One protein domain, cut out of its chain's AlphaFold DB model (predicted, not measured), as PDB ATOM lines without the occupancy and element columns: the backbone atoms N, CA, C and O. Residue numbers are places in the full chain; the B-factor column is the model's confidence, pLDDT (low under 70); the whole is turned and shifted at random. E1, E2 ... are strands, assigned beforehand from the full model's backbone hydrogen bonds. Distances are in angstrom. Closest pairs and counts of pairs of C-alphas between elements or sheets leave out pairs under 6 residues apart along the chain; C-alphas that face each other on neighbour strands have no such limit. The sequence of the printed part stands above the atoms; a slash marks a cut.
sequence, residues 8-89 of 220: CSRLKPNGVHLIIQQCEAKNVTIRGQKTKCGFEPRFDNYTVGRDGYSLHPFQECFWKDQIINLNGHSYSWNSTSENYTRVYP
ATOM      1  N   CYS A   8     382.231 318.974 291.424       70.44
ATOM      2  CA  CYS A   8     381.921 318.587 292.791       70.44
ATOM      3  C   CYS A   8     382.459 319.643 293.772       70.44
ATOM      4  O   CYS A   8     383.668 319.824 293.930       70.44
ATOM      5  N   SER A   9     381.532 320.333 294.440       75.44
ATOM      6  CA  SER A   9     381.795 321.247 295.552       75.44
ATOM      7  C   SER A   9     380.702 321.066 296.605       75.44
ATOM      8  O   SER A   9     379.518 321.145 296.284       75.44
ATOM      9  N   ARG A  10     381.073 320.832 297.865       77.88
ATOM     10  CA  ARG A  10     380.142 320.669 298.991       77.88
ATOM     11  C   ARG A  10     380.572 321.535 300.166       77.88
ATOM     12  O   ARG A  10     381.741 321.552 300.532       77.88
ATOM     13  N   LEU A  11     379.612 322.187 300.812       80.81
ATOM     14  CA  LEU A  11     379.830 322.817 302.114       80.81
ATOM     15  C   LEU A  11     379.696 321.766 303.222       80.81
ATOM     16  O   LEU A  11     378.700 321.039 303.288       80.81
ATOM     17  N   LYS A  12     380.702 321.676 304.093       77.94
ATOM     18  CA  LYS A  12     380.680 320.853 305.304       77.94
ATOM     19  C   LYS A  12     380.601 321.775 306.528       77.94
ATOM     20  O   LYS A  12     381.467 322.642 306.671       77.94
ATOM     21  N   PRO A  13     379.592 321.614 307.402       78.62
ATOM     22  CA  PRO A  13     379.501 322.412 308.617       78.62
ATOM     23  C   PRO A  13     380.666 322.083 309.559       78.62
ATOM     24  O   PRO A  13     380.994 320.911 309.755       78.62
ATOM     25  N   ASN A  14     381.283 323.114 310.139       79.56
ATOM     26  CA  ASN A  14     382.304 322.998 311.176       79.56
ATOM     27  C   ASN A  14     382.077 324.067 312.259       79.56
ATOM     28  O   ASN A  14     382.689 325.138 312.250       79.56
ATOM     29  N   GLY A  15     381.147 323.782 313.174       78.00
ATOM     30  CA  GLY A  15     380.727 324.737 314.200       78.00
ATOM     31  C   GLY A  15     380.124 325.996 313.574       78.00
ATOM     32  O   GLY A  15     379.168 325.906 312.808       78.00
ATOM     33  N   VAL A  16     380.697 327.163 313.886       81.50
ATOM     34  CA  VAL A  16     380.281 328.472 313.339       81.50
ATOM     35  C   VAL A  16     380.881 328.789 311.961       81.50
ATOM     36  O   VAL A  16     380.555 329.814 311.369       81.50
ATOM     37  N   HIS A  17     381.754 327.926 311.441       84.25
ATOM     38  CA  HIS A  17     382.388 328.091 310.136       84.25
ATOM     39  C   HIS A  17     381.911 327.021 309.148       84.25
ATOM     40  O   HIS A  17     381.460 325.935 309.521       84.25
ATOM     41  N   LEU A  18     382.042 327.324 307.857       81.44
ATOM     42  CA  LEU A  18     381.775 326.391 306.766       81.44
ATOM     43  C   LEU A  18     383.097 326.036 306.089       81.44
ATOM     44  O   LEU A  18     383.886 326.919 305.761       81.44
ATOM     45  N   ILE A  19     383.327 324.745 305.866       80.25
ATOM     46  CA  ILE A  19     384.458 324.261 305.074       80.25
ATOM     47  C   ILE A  19     383.950 323.975 303.665       80.25
ATOM     48  O   ILE A  19     382.960 323.260 303.493       80.25
ATOM     49  N   ILE A  20     384.634 324.507 302.657       80.19
ATOM     50  CA  ILE A  20     384.386 324.156 301.259       80.19
ATOM     51  C   ILE A  20     385.202 322.899 300.944       80.19
ATOM     52  O   ILE A  20     386.429 322.932 300.944       80.19
ATOM     53  N   GLN A  21     384.521 321.790 300.678       75.62
ATOM     54  CA  GLN A  21     385.117 320.570 300.148       75.62
ATOM     55  C   GLN A  21     384.975 320.580 298.625       75.62
ATOM     56  O   GLN A  21     383.858 320.602 298.112       75.62
ATOM     57  N   GLN A  22     386.094 320.561 297.907       78.56
ATOM     58  CA  GLN A  22     386.134 320.526 296.443       78.56
ATOM     59  C   GLN A  22     386.737 319.203 295.976       78.56
ATOM     60  O   GLN A  22     387.667 318.694 296.601       78.56
ATOM     61  N   CYS A  23     386.203 318.641 294.894       79.38
ATOM     62  CA  CYS A  23     386.841 317.514 294.224       79.38
ATOM     63  C   CYS A  23     387.942 318.009 293.278       79.38
ATOM     64  O   CYS A  23     387.766 318.996 292.564       79.38
ATOM     65  N   GLU A  24     389.051 317.276 293.234       78.75
ATOM     66  CA  GLU A  24     390.126 317.471 292.265       78.75
ATOM     67  C   GLU A  24     389.971 316.440 291.141       78.75
ATOM     68  O   GLU A  24     389.913 315.237 291.402       78.75
ATOM     69  N   ALA A  25     389.896 316.900 289.892       79.44
ATOM     70  CA  ALA A  25     389.922 316.001 288.746       79.44
ATOM     71  C   ALA A  25     391.351 315.476 288.550       79.44
ATOM     72  O   ALA A  25     392.282 316.261 288.375       79.44
ATOM     73  N   LYS A  26     391.519 314.151 288.563       81.12
ATOM     74  CA  LYS A  26     392.806 313.494 288.317       81.12
ATOM     75  C   LYS A  26     392.698 312.544 287.142       81.12
ATOM     76  O   LYS A  26     391.783 311.728 287.076       81.12
ATOM     77  N   ASN A  27     393.678 312.627 286.251       83.69
ATOM     78  CA  ASN A  27     393.857 311.622 285.216       83.69
ATOM     79  C   ASN A  27     394.477 310.385 285.857       83.69
ATOM     80  O   ASN A  27     395.553 310.460 286.450       83.69
ATOM     81  N   VAL A  28     393.788 309.256 285.733       84.75
ATOM     82  CA  VAL A  28     394.242 307.966 286.247       84.75
ATOM     83  C   VAL A  28     394.455 307.009 285.088       84.75
ATOM     84  O   VAL A  28     393.669 306.973 284.142       84.75
ATOM     85  N   THR A  29     395.524 306.222 285.168       86.94
ATOM     86  CA  THR A  29     395.784 305.147 284.211       86.94
ATOM     87  C   THR A  29     395.478 303.825 284.888       86.94
ATOM     88  O   THR A  29     396.157 303.434 285.837       86.94
ATOM     89  N   ILE A  30     394.458 303.139 284.387       89.44
ATOM     90  CA  ILE A  30     394.058 301.823 284.874       89.44
ATOM     91  C   ILE A  30     394.966 300.773 284.236       89.44
ATOM     92  O   ILE A  30     395.172 300.779 283.022       89.44
ATOM     93  N   ARG A  31     395.507 299.862 285.048       91.19
ATOM     94  CA  ARG A  31     396.323 298.737 284.575       91.19
ATOM     95  C   ARG A  31     395.631 297.412 284.850       91.19
ATOM     96  O   ARG A  31     394.822 297.309 285.764       91.19
ATOM     97  N   GLY A  32     395.951 296.396 284.058       91.38
ATOM     98  CA  GLY A  32     395.533 295.027 284.315       91.38
ATOM     99  C   GLY A  32     396.436 294.394 285.362       91.38
ATOM    100  O   GLY A  32     397.638 294.255 285.143       91.38
ATOM    101  N   GLN A  33     395.869 293.984 286.490       92.00
ATOM    102  CA  GLN A  33     396.532 293.084 287.422       92.00
ATOM    103  C   GLN A  33     396.056 291.660 287.161       92.00
ATOM    104  O   GLN A  33     394.860 291.390 287.185       92.00
ATOM    105  N   LYS A  34     396.997 290.732 286.977       91.50
ATOM    106  CA  LYS A  34     396.676 289.308 286.886       91.50
ATOM    107  C   LYS A  34     396.254 288.768 288.256       91.50
ATOM    108  O   LYS A  34     397.031 288.824 289.209       91.50
ATOM    109  N   THR A  35     395.050 288.221 288.324       91.06
ATOM    110  CA  THR A  35     394.462 287.533 289.478       91.06
ATOM    111  C   THR A  35     393.998 286.131 289.081       91.06
ATOM    112  O   THR A  35     394.183 285.708 287.935       91.06
ATOM    113  N   LYS A  36     393.385 285.384 290.008       89.31
ATOM    114  CA  LYS A  36     392.800 284.069 289.697       89.31
ATOM    115  C   LYS A  36     391.644 284.123 288.687       89.31
ATOM    116  O   LYS A  36     391.388 283.115 288.040       89.31
ATOM    117  N   CYS A  37     390.982 285.274 288.531       86.00
ATOM    118  CA  CYS A  37     389.866 285.455 287.594       86.00
ATOM    119  C   CYS A  37     390.272 286.070 286.247       86.00
ATOM    120  O   CYS A  37     389.449 286.186 285.344       86.00
ATOM    121  N   GLY A  38     391.551 286.411 286.066       88.81
ATOM    122  CA  GLY A  38     392.067 286.998 284.832       88.81
ATOM    123  C   GLY A  38     392.767 288.326 285.087       88.81
ATOM    124  O   GLY A  38     393.304 288.555 286.165       88.81
ATOM    125  N   PHE A  39     392.823 289.185 284.073       91.06
ATOM    126  CA  PHE A  39     393.369 290.530 284.231       91.06
ATOM    127  C   PHE A  39     392.263 291.487 284.660       91.06
ATOM    128  O   PHE A  39     391.345 291.754 283.891       91.06
ATOM    129  N   GLU A  40     392.373 292.002 285.881       92.00
ATOM    130  CA  GLU A  40     391.398 292.917 286.468       92.00
ATOM    131  C   GLU A  40     391.921 294.361 286.476       92.00
ATOM    132  O   GLU A  40     393.119 294.592 286.678       92.00
ATOM    133  N   PRO A  41     391.056 295.366 286.263       92.88
ATOM    134  CA  PRO A  41     391.441 296.765 286.276       92.88
ATOM    135  C   PRO A  41     391.807 297.187 287.691       92.88
ATOM    136  O   PRO A  41     391.013 297.065 288.624       92.88
ATOM    137  N   ARG A  42     393.006 297.737 287.843       92.25
ATOM    138  CA  ARG A  42     393.496 298.269 289.105       92.25
ATOM    139  C   ARG A  42     394.135 299.632 288.920       92.25
ATOM    140  O   ARG A  42     394.893 299.876 287.980       92.25
ATOM    141  N   PHE A  43     393.839 300.493 289.880       90.69
ATOM    142  CA  PHE A  43     394.471 301.780 290.101       90.69
ATOM    143  C   PHE A  43     394.679 301.928 291.617       90.69
ATOM    144  O   PHE A  43     393.718 301.953 292.381       90.69
ATOM    145  N   ASP A  44     395.935 301.954 292.067       90.38
ATOM    146  CA  ASP A  44     396.323 301.928 293.485       90.38
ATOM    147  C   ASP A  44     395.661 300.788 294.285       90.38
ATOM    148  O   ASP A  44     395.953 299.614 294.056       90.38
ATOM    149  N   ASN A  45     394.777 301.111 295.230       91.88
ATOM    150  CA  ASN A  45     394.011 300.152 296.035       91.88
ATOM    151  C   ASN A  45     392.548 300.059 295.590       91.88
ATOM    152  O   ASN A  45     391.700 299.564 296.332       91.88
ATOM    153  N   TYR A  46     392.258 300.543 294.387       91.88
ATOM    154  CA  TYR A  46     390.923 300.643 293.840       91.88
ATOM    155  C   TYR A  46     390.811 299.934 292.489       91.88
ATOM    156  O   TYR A  46     391.793 299.656 291.797       91.88
ATOM    157  N   THR A  47     389.571 299.656 292.121       92.25
ATOM    158  CA  THR A  47     389.138 299.186 290.813       92.25
ATOM    159  C   THR A  47     387.991 300.066 290.326       92.25
ATOM    160  O   THR A  47     387.362 300.784 291.108       92.25
ATOM    161  N   VAL A  48     387.734 300.030 289.024       90.06
ATOM    162  CA  VAL A  48     386.537 300.637 288.442       90.06
ATOM    163  C   VAL A  48     385.337 299.729 288.711       90.06
ATOM    164  O   VAL A  48     385.452 298.503 288.633       90.06
ATOM    165  N   GLY A  49     384.203 300.321 289.074       85.38
ATOM    166  CA  GLY A  49     382.951 299.599 289.254       85.38
ATOM    167  C   GLY A  49     382.419 299.032 287.942       85.38
ATOM    168  O   GLY A  49     382.813 299.452 286.855       85.38
ATOM    169  N   ARG A  50     381.490 298.075 288.043       81.56
ATOM    170  CA  ARG A  50     380.883 297.427 286.865       81.56
ATOM    171  C   ARG A  50     380.080 298.387 285.981       81.56
ATOM    172  O   ARG A  50     379.901 298.130 284.797       81.56
ATOM    173  N   ASP A  51     379.644 299.507 286.546       78.12
ATOM    174  CA  ASP A  51     379.010 300.619 285.838       78.12
ATOM    175  C   ASP A  51     379.979 301.376 284.907       78.12
ATOM    176  O   ASP A  51     379.540 302.037 283.968       78.12
ATOM    177  N   GLY A  52     381.292 301.265 285.139       81.69
ATOM    178  CA  GLY A  52     382.347 301.871 284.326       81.69
ATOM    179  C   GLY A  52     382.733 303.300 284.715       81.69
ATOM    180  O   GLY A  52     383.587 303.884 284.041       81.69
ATOM    181  N   TYR A  53     382.143 303.856 285.780       81.31
ATOM    182  CA  TYR A  53     382.376 305.237 286.234       81.31
ATOM    183  C   TYR A  53     382.671 305.352 287.735       81.31
ATOM    184  O   TYR A  53     383.326 306.307 288.158       81.31
ATOM    185  N   SER A  54     382.200 304.409 288.552       83.25
ATOM    186  CA  SER A  54     382.424 304.427 289.996       83.25
ATOM    187  C   SER A  54     383.787 303.845 290.392       83.25
ATOM    188  O   SER A  54     384.408 303.074 289.659       83.25
ATOM    189  N   LEU A  55     384.267 304.224 291.580       85.56
ATOM    190  CA  LEU A  55     385.508 303.720 292.165       85.56
ATOM    191  C   LEU A  55     385.173 302.788 293.334       85.56
ATOM    192  O   LEU A  55     384.496 303.196 294.278       85.56
ATOM    193  N   HIS A  56     385.687 301.563 293.303       89.12
ATOM    194  CA  HIS A  56     385.494 300.562 294.352       89.12
ATOM    195  C   HIS A  56     386.835 300.135 294.951       89.12
ATOM    196  O   HIS A  56     387.843 300.143 294.247       89.12
ATOM    197  N   PRO A  57     386.891 299.733 296.232       92.88
ATOM    198  CA  PRO A  57     388.071 299.070 296.775       92.88
ATOM    199  C   PRO A  57     388.413 297.832 295.943       92.88
ATOM    200  O   PRO A  57     387.521 297.061 295.588       92.88
ATOM    201  N   PHE A  58     389.694 297.636 295.641       92.75
ATOM    202  CA  PHE A  58     390.132 296.480 294.868       92.75
ATOM    203  C   PHE A  58     389.851 295.190 295.645       92.75
ATOM    204  O   PHE A  58     390.304 295.020 296.779       92.75
ATOM    205  N   GLN A  59     389.124 294.277 295.012       90.94
ATOM    206  CA  GLN A  59     388.855 292.934 295.505       90.94
ATOM    207  C   GLN A  59     389.124 291.961 294.364       90.94
ATOM    208  O   GLN A  59     388.754 292.228 293.223       90.94
ATOM    209  N   GLU A  60     389.796 290.854 294.667       90.88
ATOM    210  CA  GLU A  60     390.082 289.831 293.665       90.88
ATOM    211  C   GLU A  60     388.775 289.208 293.160       90.88
ATOM    212  O   GLU A  60     387.920 288.848 293.972       90.88
ATOM    213  N   CYS A  61     388.647 289.032 291.845       88.06
ATOM    214  CA  CYS A  61     387.432 288.554 291.178       88.06
ATOM    215  C   CYS A  61     386.223 289.483 291.329       88.06
ATOM    216  O   CYS A  61     385.073 289.031 291.295       88.06
ATOM    217  N   PHE A  62     386.467 290.785 291.491       87.88
ATOM    218  CA  PHE A  62     385.411 291.785 291.391       87.88
ATOM    219  C   PHE A  62     384.821 291.784 289.974       87.88
ATOM    220  O   PHE A  62     383.594 291.793 289.795       87.88
ATOM    221  N   TRP A  63     385.700 291.684 288.973       86.12
ATOM    222  CA  TRP A  63     385.328 291.388 287.596       86.12
ATOM    223  C   TRP A  63     385.347 289.874 287.405       86.12
ATOM    224  O   TRP A  63     386.366 289.215 287.609       86.12
ATOM    225  N   LYS A  64     384.183 289.311 287.071       74.88
ATOM    226  CA  LYS A  64     384.041 287.867 286.835       74.88
ATOM    227  C   LYS A  64     384.497 287.467 285.431       74.88
ATOM    228  O   LYS A  64     384.898 286.325 285.235       74.88
ATOM    229  N   ASP A  65     384.517 288.428 284.508       73.00
ATOM    230  CA  ASP A  65     384.941 288.238 283.126       73.00
ATOM    231  C   ASP A  65     386.227 288.999 282.819       73.00
ATOM    232  O   ASP A  65     386.584 289.971 283.482       73.00
ATOM    233  N   GLN A  66     386.885 288.604 281.732       80.06
ATOM    234  CA  GLN A  66     388.055 289.304 281.189       80.06
ATOM    235  C   GLN A  66     387.687 290.527 280.329       80.06
ATOM    236  O   GLN A  66     388.559 291.124 279.689       80.06
ATOM    237  N   ILE A  67     386.398 290.871 280.284       85.38
ATOM    238  CA  ILE A  67     385.869 292.062 279.631       85.38
ATOM    239  C   ILE A  67     385.416 293.011 280.729       85.38
ATOM    240  O   ILE A  67     384.672 292.625 281.627       85.38
ATOM    241  N   ILE A  68     385.885 294.249 280.650       87.00
ATOM    242  CA  ILE A  68     385.567 295.288 281.616       87.00
ATOM    243  C   ILE A  68     384.904 296.477 280.944       87.00
ATOM    244  O   ILE A  68     385.191 296.792 279.789       87.00
ATOM    245  N   ASN A  69     384.056 297.170 281.693       86.00
ATOM    246  CA  ASN A  69     383.456 298.423 281.272       86.00
ATOM    247  C   ASN A  69     384.309 299.595 281.774       86.00
ATOM    248  O   ASN A  69     384.496 299.770 282.977       86.00
ATOM    249  N   LEU A  70     384.818 300.405 280.846       85.56
ATOM    250  CA  LEU A  70     385.454 301.687 281.125       85.56
ATOM    251  C   LEU A  70     384.671 302.775 280.391       85.56
ATOM    252  O   LEU A  70     384.652 302.792 279.159       85.56
ATOM    253  N   ASN A  71     384.054 303.699 281.132       81.50
ATOM    254  CA  ASN A  71     383.321 304.834 280.565       81.50
ATOM    255  C   ASN A  71     382.219 304.413 279.562       81.50
ATOM    256  O   ASN A  71     382.079 304.998 278.488       81.50
ATOM    257  N   GLY A  72     381.466 303.354 279.882       76.62
ATOM    258  CA  GLY A  72     380.372 302.835 279.052       76.62
ATOM    259  C   GLY A  72     380.824 302.035 277.827       76.62
ATOM    260  O   GLY A  72     380.056 301.859 276.878       76.62
ATOM    261  N   HIS A  73     382.080 301.595 277.788       84.19
ATOM    262  CA  HIS A  73     382.651 300.846 276.675       84.19
ATOM    263  C   HIS A  73     383.372 299.598 277.164       84.19
ATOM    264  O   HIS A  73     384.058 299.628 278.182       84.19
ATOM    265  N   SER A  74     383.264 298.521 276.391       86.94
ATOM    266  CA  SER A  74     383.886 297.239 276.708       86.94
ATOM    267  C   SER A  74     385.355 297.206 276.281       86.94
ATOM    268  O   SER A  74     385.707 297.554 275.149       86.94
ATOM    269  N   TYR A  75     386.220 296.748 277.178       90.00
ATOM    270  CA  TYR A  75     387.652 296.575 276.962       90.00
ATOM    271  C   TYR A  75     388.105 295.195 277.424       90.00
ATOM    272  O   TYR A  75     387.579 294.658 278.393       90.00
ATOM    273  N   SER A  76     389.128 294.648 276.773       90.88
ATOM    274  CA  SER A  76     389.822 293.438 277.214       90.88
ATOM    275  C   SER A  76     391.310 293.703 277.366       90.88
ATOM    276  O   SER A  76     391.880 294.576 276.702       90.88
ATOM    277  N   TRP A  77     391.949 292.963 278.268       92.38
ATOM    278  CA  TRP A  77     393.386 293.075 278.464       92.38
ATOM    279  C   TRP A  77     394.151 292.429 277.309       92.38
ATOM    280  O   TRP A  77     394.007 291.236 277.038       92.38
ATOM    281  N   ASN A  78     395.017 293.205 276.665       91.94
ATOM    282  CA  ASN A  78     395.948 292.705 275.670       91.94
ATOM    283  C   ASN A  78     397.328 292.518 276.308       91.94
ATOM    284  O   ASN A  78     398.047 293.482 276.574       91.94
ATOM    285  N   SER A  79     397.704 291.255 276.515       87.69
ATOM    286  CA  SER A  79     398.986 290.871 277.120       87.69
ATOM    287  C   SER A  79     400.210 291.283 276.297       87.69
ATOM    288  O   SER A  79     401.285 291.409 276.865       87.69
ATOM    289  N   THR A  80     400.071 291.496 274.985       89.62
ATOM    290  CA  THR A  80     401.186 291.903 274.114       89.62
ATOM    291  C   THR A  80     401.473 293.395 274.237       89.62
ATOM    292  O   THR A  80     402.629 293.800 274.269       89.62
ATOM    293  N   SER A  81     400.427 294.222 274.291       89.12
ATOM    294  CA  SER A  81     400.561 295.678 274.438       89.12
ATOM    295  C   SER A  81     400.539 296.150 275.893       89.12
ATOM    296  O   SER A  81     400.603 297.354 276.126       89.12
ATOM    297  N   GLU A  82     400.370 295.225 276.843       89.75
ATOM    298  CA  GLU A  82     400.169 295.484 278.275       89.75
ATOM    299  C   GLU A  82     399.137 296.592 278.539       89.75
ATOM    300  O   GLU A  82     399.345 297.501 279.347       89.75
ATOM    301  N   ASN A  83     398.022 296.555 277.804       92.25
ATOM    302  CA  ASN A  83     397.009 297.603 277.876       92.25
ATOM    303  C   ASN A  83     395.610 297.068 277.563       92.25
ATOM    304  O   ASN A  83     395.450 296.039 276.908       92.25
ATOM    305  N   TYR A  84     394.594 297.802 278.007       90.19
ATOM    306  CA  TYR A  84     393.205 297.546 277.673       90.19
ATOM    307  C   TYR A  84     392.902 298.000 276.246       90.19
ATOM    308  O   TYR A  84     393.027 299.175 275.900       90.19
ATOM    309  N   THR A  85     392.465 297.061 275.415       91.19
ATOM    310  CA  THR A  85     392.029 297.321 274.043       91.19
ATOM    311  C   THR A  85     390.518 297.246 273.951       91.19
ATOM    312  O   THR A  85     389.904 296.341 274.512       91.19
ATOM    313  N   ARG A  86     389.914 298.211 273.251       88.62
ATOM    314  CA  ARG A  86     388.461 298.276 273.098       88.62
ATOM    315  C   ARG A  86     387.975 297.061 272.318       88.62
ATOM    316  O   ARG A  86     388.474 296.789 271.226       88.62
ATOM    317  N   VAL A  87     386.988 296.369 272.868       84.00
ATOM    318  CA  VAL A  87     386.312 295.254 272.212       84.00
ATOM    319  C   VAL A  87     384.985 295.767 271.687       84.00
ATOM    320  O   VAL A  87     384.257 296.481 272.376       84.00
ATOM    321  N   TYR A  88     384.684 295.428 270.442       75.94
ATOM    322  CA  TYR A  88     383.391 295.718 269.849       75.94
ATOM    323  C   TYR A  88     382.549 294.450 269.947       75.94
ATOM    324  O   TYR A  88     383.026 293.399 269.507       75.94
ATOM    325  N   PRO A  89     381.329 294.515 270.503       58.25
ATOM    326  CA  PRO A  89     380.416 293.393 270.393       58.25
ATOM    327  C   PRO A  89     380.190 293.117 268.904       58.25
ATOM    328  O   PRO A  89     379.850 294.014 268.134       58.25
TER     329      PRO A  89
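What this domain is: This is residues 8 to 89 of the 220 residues of an uncharacterized protein of Daphnia pulex (UniProt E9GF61). A small two-layered head of strands has a thin arm: in the head, the three-stranded sheet of E7, E8 and E9 is face to face with the hairpin E3 and E4, and the little hairpin E5 and E6 adjoins E4 through E5. The hairpin E1 and E2 is the far part of the arm, joined to the head by residues 23 to 30, and this arm makes the length. The printed part has 82 residues, with no named helix and nine named strands, E1 to E9 in order along the chain, in one antiparallel sheet of order E7 - E8 - E9 and three antiparallel two-stranded sheets. The class is all strand. The whole is loose, with a radius of gyration of the C-alphas of 16.7 A and spans of 56 by 24 by 20 A.

Where its parts are: In the largest sheet, E7 is residues 67 to 70, E8 is residues 73 to 78 and 15.6 A long, and E9 is residues 83 to 86, ending at C-alpha 86 (388.461, 298.276, 273.098). E3, residues 31 to 35, is 12.4 A long and begins at C-alpha 31 (396.323, 298.737, 284.575); E4, residues 38 to 42, is 12.1 A long. E5 is residues 46 to 48 and E6 residues 55 to 57, each 7.0 A long. E1, residues 9 to 14, begins at C-alpha 9 (381.795, 321.247, 295.552) and is 15.7 A long; E2, residues 17 to 22, is 16.1 A long.

How they stand to each other: E7, E8 and E9 form a meander, each strand the antiparallel neighbour of the one before. E8 is the inner strand, with N 68 and O 75 at 2.9 A on the E7 side and N 76 and O 85 at 2.9 A on the E9 side. This sheet and the sheet E3 E4 make a sandwich, two sheets face to face, 9.1 A centre to centre where they face each other, their strands at 58 degrees. The closest C-alphas of E4 and E8 are those of Phe 39 and Trp 77, 6.3 A apart. E3 and E4 are an antiparallel hairpin, with N 33 and O 40 at 2.8 A. The closest C-alphas of E4 and E5 are those of Pro 41 and Thr 47, 5.6 A apart. In the hairpin E5 and E6, N 47 and O 56 are 2.8 A apart. In the hairpin E1 and E2, N 12 and O 19 are 2.8 A apart; E1 and E2 are each apart from E3 to E9.

The domain as a whole: The two C-alphas farthest apart, those of Val 16 and Thr 80, are 57.6 A from each other. The printed part has no cut and no long link. The mean pLDDT of the printed part is 85.1, and residue 89 is the one printed residue under 70.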